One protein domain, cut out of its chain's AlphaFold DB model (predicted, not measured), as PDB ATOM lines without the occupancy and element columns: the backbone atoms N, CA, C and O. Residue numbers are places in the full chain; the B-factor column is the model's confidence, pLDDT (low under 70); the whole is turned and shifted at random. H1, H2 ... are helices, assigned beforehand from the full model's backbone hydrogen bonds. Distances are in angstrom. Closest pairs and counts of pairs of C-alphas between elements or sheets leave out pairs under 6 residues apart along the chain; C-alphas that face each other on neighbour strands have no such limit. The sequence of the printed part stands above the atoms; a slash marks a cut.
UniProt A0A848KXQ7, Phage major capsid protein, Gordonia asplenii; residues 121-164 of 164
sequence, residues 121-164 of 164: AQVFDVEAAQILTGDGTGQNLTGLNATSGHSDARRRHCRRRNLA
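Overview. This is residues 121 to 164 of the 164 residues of the protein "Phage major capsid protein" of Gordonia asplenii (UniProt A0A848KXQ7). Two helices stand at opposite ends of an extended rod, H1 at one end and H2 near the other, joined by a long link that makes a loop round Gly 138 before it runs on to H2. H2 does not fold back on H1: residues 148 to 164, of which 152 to 161 belong to H2, stick out free of the rest. The printed part has 44 residues, with two named helices in the order H1, H2 and no named strand, and its class is all helix. The whole is extended, with a radius of gyration of the C-alphas of 14.4 A and spans of 49 by 21 by 13 A.

Along the chain. Find C-alpha 121 at (43.416, 42.498, 14.521), where the longest helix, H1, begins; it covers residues 121 to 133 and runs 18.1 A to C-alpha 133 at (45.327, 24.498, 14.419). Farther along, H2 covers residues 152 to 161 and is 14.5 A long, ending at C-alpha 161 at (60.243, 3.135, 6.894).

Arrangement. Start from H1 and look toward H2: the two are apart, with no C-alpha of the one within 8 A of the other. Between them you will find a long link of 18 residues, 134 to 151. In residues 148 to 164, which stand free, no C-alpha has another 8 or more residues away along the chain within 10 A. On the backbone, every O i to N i+4 pair of H1 is within hydrogen-bond range, and in H2 5 of 6 are.

Size, cuts and confidence. Look at Ala 121 and Ala 164, the chain's last residue: their C-alphas are the two farthest apart, at 49.3 A. The printed part has no cut. The mean pLDDT of the printed part is 76.7, and residues 148 to 164 are under 70; H1 has a mean of 93 and H2 of 56.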
ATOM      1  N   ALA A 121      42.216  43.270  14.816       93.69
ATOM      2  CA  ALA A 121      43.416  42.498  14.521       93.69
ATOM      3  C   ALA A 121      43.522  41.232  15.395       93.69
ATOM      4  O   ALA A 121      43.763  40.141  14.880       93.69
ATOM      5  N   GLN A 122      43.194  41.327  16.686       93.88
ATOM      6  CA  GLN A 122      43.141  40.171  17.590       93.88
ATOM      7  C   GLN A 122      42.102  39.124  17.168       93.88
ATOM      8  O   GLN A 122      42.334  37.920  17.296       93.88
ATOM      9  N   VAL A 123      40.954  39.554  16.635       94.62
ATOM     10  CA  VAL A 123      39.959  38.621  16.080       94.62
ATOM     11  C   VAL A 123      40.532  37.872  14.877       94.62
ATOM     12  O   VAL A 123      40.308  36.665  14.763       94.62
ATOM     13  N   PHE A 124      41.294  38.548  14.013       94.62
ATOM     14  CA  PHE A 124      41.934  37.916  12.857       94.62
ATOM     15  C   PHE A 124      43.022  36.915  13.258       94.62
ATOM     16  O   PHE A 124      43.099  35.845  12.654       94.62
ATOM     17  N   ASP A 125      43.800  37.196  14.305       93.88
ATOM     18  CA  ASP A 125      44.807  36.258  14.819       93.88
ATOM     19  C   ASP A 125      44.165  34.980  15.375       93.88
ATOM     20  O   ASP A 125      44.599  33.861  15.081       93.88
ATOM     21  N   VAL A 126      43.086  35.121  16.155       94.25
ATOM     22  CA  VAL A 126      42.351  33.969  16.701       94.25
ATOM     23  C   VAL A 126      41.684  33.170  15.582       94.25
ATOM     24  O   VAL A 126      41.721  31.939  15.594       94.25
ATOM     25  N   GLU A 127      41.097  33.846  14.597       93.94
ATOM     26  CA  GLU A 127      40.549  33.208  13.401       93.94
ATOM     27  C   GLU A 127      41.622  32.401  12.657       93.94
ATOM     28  O   GLU A 127      41.412  31.223  12.359       93.94
ATOM     29  N   ALA A 128      42.788  32.997  12.405       93.19
ATOM     30  CA  ALA A 128      43.913  32.344  11.751       93.19
ATOM     31  C   ALA A 128      44.377  31.095  12.522       93.19
ATOM     32  O   ALA A 128      44.538  30.019  11.934       93.19
ATOM     33  N   ALA A 129      44.507  31.198  13.847       92.88
ATOM     34  CA  ALA A 129      44.872  30.077  14.708       92.88
ATOM     35  C   ALA A 129      43.843  28.934  14.652       92.88
ATOM     36  O   ALA A 129      44.226  27.761  14.593       92.88
ATOM     37  N   GLN A 130      42.545  29.252  14.621       92.62
ATOM     38  CA  GLN A 130      41.471  28.260  14.511       92.62
ATOM     39  C   GLN A 130      41.462  27.568  13.143       92.62
ATOM     40  O   GLN A 130      41.320  26.348  13.072       92.62
ATOM     41  N   ILE A 131      41.685  28.316  12.060       91.56
ATOM     42  CA  ILE A 131      41.779  27.759  10.705       91.56
ATOM     43  C   ILE A 131      42.985  26.820  10.583       91.56
ATOM     44  O   ILE A 131      42.873  25.756   9.976       91.56
ATOM     45  N   LEU A 132      44.135  27.167  11.162       90.88
ATOM     46  CA  LEU A 132      45.342  26.345  11.057       90.88
ATOM     47  C   LEU A 132      45.346  25.163  12.031       90.88
ATOM     48  O   LEU A 132      45.649  24.034  11.647       90.88
ATOM     49  N   THR A 133      45.047  25.418  13.301       91.50
ATOM     50  CA  THR A 133      45.327  24.498  14.419       91.50
ATOM     51  C   THR A 133      44.116  24.170  15.285       91.50
ATOM     52  O   THR A 133      44.281  23.512  16.308       91.50
ATOM     53  N   GLY A 134      42.908  24.564  14.876       89.38
ATOM     54  CA  GLY A 134      41.683  24.229  15.598       89.38
ATOM     55  C   GLY A 134      41.537  22.721  15.844       89.38
ATOM     56  O   GLY A 134      41.739  21.902  14.940       89.38
ATOM     57  N   ASP A 135      41.199  22.351  17.079       86.81
ATOM     58  CA  ASP A 135      41.123  20.958  17.539       86.81
ATOM     59  C   ASP A 135      39.773  20.277  17.247       86.81
ATOM     60  O   ASP A 135      39.620  19.078  17.474       86.81
ATOM     61  N   GLY A 136      38.795  21.026  16.727       84.25
ATOM     62  CA  GLY A 136      37.454  20.537  16.411       84.25
ATOM     63  C   GLY A 136      36.601  20.164  17.627       84.25
ATOM     64  O   GLY A 136      35.543  19.557  17.456       84.25
ATOM     65  N   THR A 137      37.026  20.500  18.849       85.62
ATOM     66  CA  THR A 137      36.293  20.176  20.080       85.62
ATOM     67  C   THR A 137      35.499  21.371  20.609       85.62
ATOM     68  O   THR A 137      35.915  22.527  20.527       85.62
ATOM     69  N   GLY A 138      34.310  21.106  21.158       86.25
ATOM     70  CA  GLY A 138      33.449  22.143  21.729       86.25
ATOM     71  C   GLY A 138      33.060  23.225  20.716       86.25
ATOM     72  O   GLY A 138      32.288  22.971  19.790       86.25
ATOM     73  N   GLN A 139      33.561  24.442  20.932       86.62
ATOM     74  CA  GLN A 139      33.304  25.608  20.076       86.62
ATOM     75  C   GLN A 139      34.420  25.882  19.059       86.62
ATOM     76  O   GLN A 139      34.258  26.765  18.219       86.62
ATOM     77  N   ASN A 140      35.525  25.134  19.111       89.44
ATOM     78  CA  ASN A 140      36.639  25.304  18.186       89.44
ATOM     79  C   ASN A 140      36.292  24.766  16.793       89.44
ATOM     80  O   ASN A 140      35.475  23.852  16.627       89.44
ATOM     81  N   LEU A 141      36.940  25.336  15.777       89.31
ATOM     82  CA  LEU A 141      36.865  24.829  14.409       89.31
ATOM     83  C   LEU A 141      37.764  23.601  14.252       89.31
ATOM     84  O   LEU A 141      38.696  23.391  15.025       89.31
ATOM     85  N   THR A 142      37.493  22.781  13.235       89.75
ATOM     86  CA  THR A 142      38.449  21.748  12.816       89.75
ATOM     87  C   THR A 142      39.469  22.394  11.890       89.75
ATOM     88  O   THR A 142      39.121  22.805  10.785       89.75
ATOM     89  N   GLY A 143      40.714  22.500  12.345       89.12
ATOM     90  CA  GLY A 143      41.775  23.157  11.595       89.12
ATOM     91  C   GLY A 143      42.329  22.321  10.438       89.12
ATOM     92  O   GLY A 143      42.191  21.091  10.371       89.12
ATOM     93  N   LEU A 144      43.060  23.000   9.561       87.94
ATOM     94  CA  LEU A 144      43.804  22.439   8.432       87.94
ATOM     95  C   LEU A 144      45.042  21.630   8.850       87.94
ATOM     96  O   LEU A 144      45.762  21.131   8.002       87.94
ATOM     97  N   ASN A 145      45.337  21.478  10.139       86.75
ATOM     98  CA  ASN A 145      46.321  20.498  10.613       86.75
ATOM     99  C   ASN A 145      45.668  19.241  11.201       86.75
ATOM    100  O   ASN A 145      46.312  18.184  11.270       86.75
ATOM    101  N   ALA A 146      44.379  19.321  11.540       81.25
ATOM    102  CA  ALA A 146      43.597  18.239  12.126       81.25
ATOM    103  C   ALA A 146      42.828  17.392  11.090       81.25
ATOM    104  O   ALA A 146      42.481  16.249  11.381       81.25
ATOM    105  N   THR A 147      42.592  17.890   9.870       75.75
ATOM    106  CA  THR A 147      41.874  17.141   8.817       75.75
ATOM    107  C   THR A 147      42.697  15.953   8.260       75.75
ATOM    108  O   THR A 147      43.887  16.011   7.968       75.75
ATOM    109  N   SER A 148      42.097  14.778   8.107       62.28
ATOM    110  CA  SER A 148      42.829  13.611   7.588       62.28
ATOM    111  C   SER A 148      43.256  13.816   6.124       62.28
ATOM    112  O   SER A 148      42.417  14.132   5.284       62.28
ATOM    113  N   GLY A 149      44.534  13.587   5.805       63.47
ATOM    114  CA  GLY A 149      45.075  13.660   4.437       63.47
ATOM    115  C   GLY A 149      46.294  14.578   4.294       63.47
ATOM    116  O   GLY A 149      47.282  14.168   3.691       63.47
ATOM    117  N   HIS A 150      46.298  15.756   4.930       58.53
ATOM    118  CA  HIS A 150      47.425  16.706   4.851       58.53
ATOM    119  C   HIS A 150      48.563  16.404   5.849       58.53
ATOM    120  O   HIS A 150      49.737  16.571   5.531       58.53
ATOM    121  N   SER A 151      48.246  15.902   7.049       52.88
ATOM    122  CA  SER A 151      49.206  15.670   8.148       52.88
ATOM    123  C   SER A 151      49.524  14.182   8.333       52.88
ATOM    124  O   SER A 151      50.560  13.805   8.886       52.88
ATOM    125  N   ASP A 152      48.666  13.319   7.791       51.62
ATOM    126  CA  ASP A 152      48.772  11.868   7.886       51.62
ATOM    127  C   ASP A 152      49.639  11.253   6.767       51.62
ATOM    128  O   ASP A 152      50.290  10.228   6.967       51.62
ATOM    129  N   ALA A 153      49.778  11.923   5.615       54.25
ATOM    130  CA  ALA A 153      50.646  11.457   4.528       54.25
ATOM    131  C   ALA A 153      52.122  11.316   4.966       54.25
ATOM    132  O   ALA A 153      52.787  10.326   4.643       54.25
ATOM    133  N   ARG A 154      52.630  12.249   5.787       53.09
ATOM    134  CA  ARG A 154      54.016  12.212   6.293       53.09
ATOM    135  C   ARG A 154      54.206  11.175   7.405       53.09
ATOM    136  O   ARG A 154      55.245  10.516   7.455       53.09
ATOM    137  N   ARG A 155      53.194  10.974   8.260       55.25
ATOM    138  CA  ARG A 155      53.224   9.954   9.325       55.25
ATOM    139  C   ARG A 155      53.150   8.540   8.758       55.25
ATOM    140  O   ARG A 155      53.921   7.688   9.194       55.25
ATOM    141  N   ARG A 156      52.327   8.296   7.732       55.12
ATOM    142  CA  ARG A 156      52.285   7.004   7.024       55.12
ATOM    143  C   ARG A 156      53.610   6.683   6.335       55.12
ATOM    144  O   ARG A 156      54.062   5.544   6.398       55.12
ATOM    145  N   HIS A 157      54.263   7.680   5.735       56.78
ATOM    146  CA  HIS A 157      55.546   7.487   5.060       56.78
ATOM    147  C   HIS A 157      56.723   7.253   6.026       56.78
ATOM    148  O   HIS A 157      57.604   6.450   5.729       56.78
ATOM    149  N   CYS A 158      56.726   7.896   7.200       58.62
ATOM    150  CA  CYS A 158      57.747   7.658   8.226       58.62
ATOM    151  C   CYS A 158      57.527   6.316   8.950       58.62
ATOM    152  O   CYS A 158      58.458   5.536   9.122       58.62
ATOM    153  N   ARG A 159      56.273   5.975   9.280       57.25
ATOM    154  CA  ARG A 159      55.936   4.707   9.945       57.25
ATOM    155  C   ARG A 159      56.188   3.485   9.054       57.25
ATOM    156  O   ARG A 159      56.575   2.447   9.572       57.25
ATOM    157  N   ARG A 160      56.042   3.607   7.727       57.78
ATOM    158  CA  ARG A 160      56.412   2.543   6.773       57.78
ATOM    159  C   ARG A 160      57.921   2.312   6.639       57.78
ATOM    160  O   ARG A 160      58.294   1.229   6.213       57.78
ATOM    161  N   ARG A 161      58.777   3.282   6.987       59.75
ATOM    162  CA  ARG A 161      60.243   3.135   6.894       59.75
ATOM    163  C   ARG A 161      60.890   2.449   8.099       59.75
ATOM    164  O   ARG A 161      61.974   1.917   7.944       59.75
ATOM    165  N   ASN A 162      60.225   2.413   9.253       54.22
ATOM    166  CA  ASN A 162      60.743   1.774  10.476       54.22
ATOM    167  C   ASN A 162      60.243   0.328  10.679       54.22
ATOM    168  O   ASN A 162      60.418  -0.237  11.753       54.22
ATOM    169  N   LEU A 163      59.558  -0.240   9.683       54.34
ATOM    170  CA  LEU A 163      59.026  -1.611   9.688       54.34
ATOM    171  C   LEU A 163      59.667  -2.482   8.587       54.34
ATOM    172  O   LEU A 163      59.143  -3.550   8.280       54.34
ATOM    173  N   ALA A 164      60.769  -2.010   7.998       49.47
ATOM    174  CA  ALA A 164      61.616  -2.727   7.050       49.47
ATOM    175  C   ALA A 164      63.044  -2.792   7.599       49.47
ATOM    176  O   ALA A 164      63.456  -1.791   8.231       49.47
TER     177      ALA A 164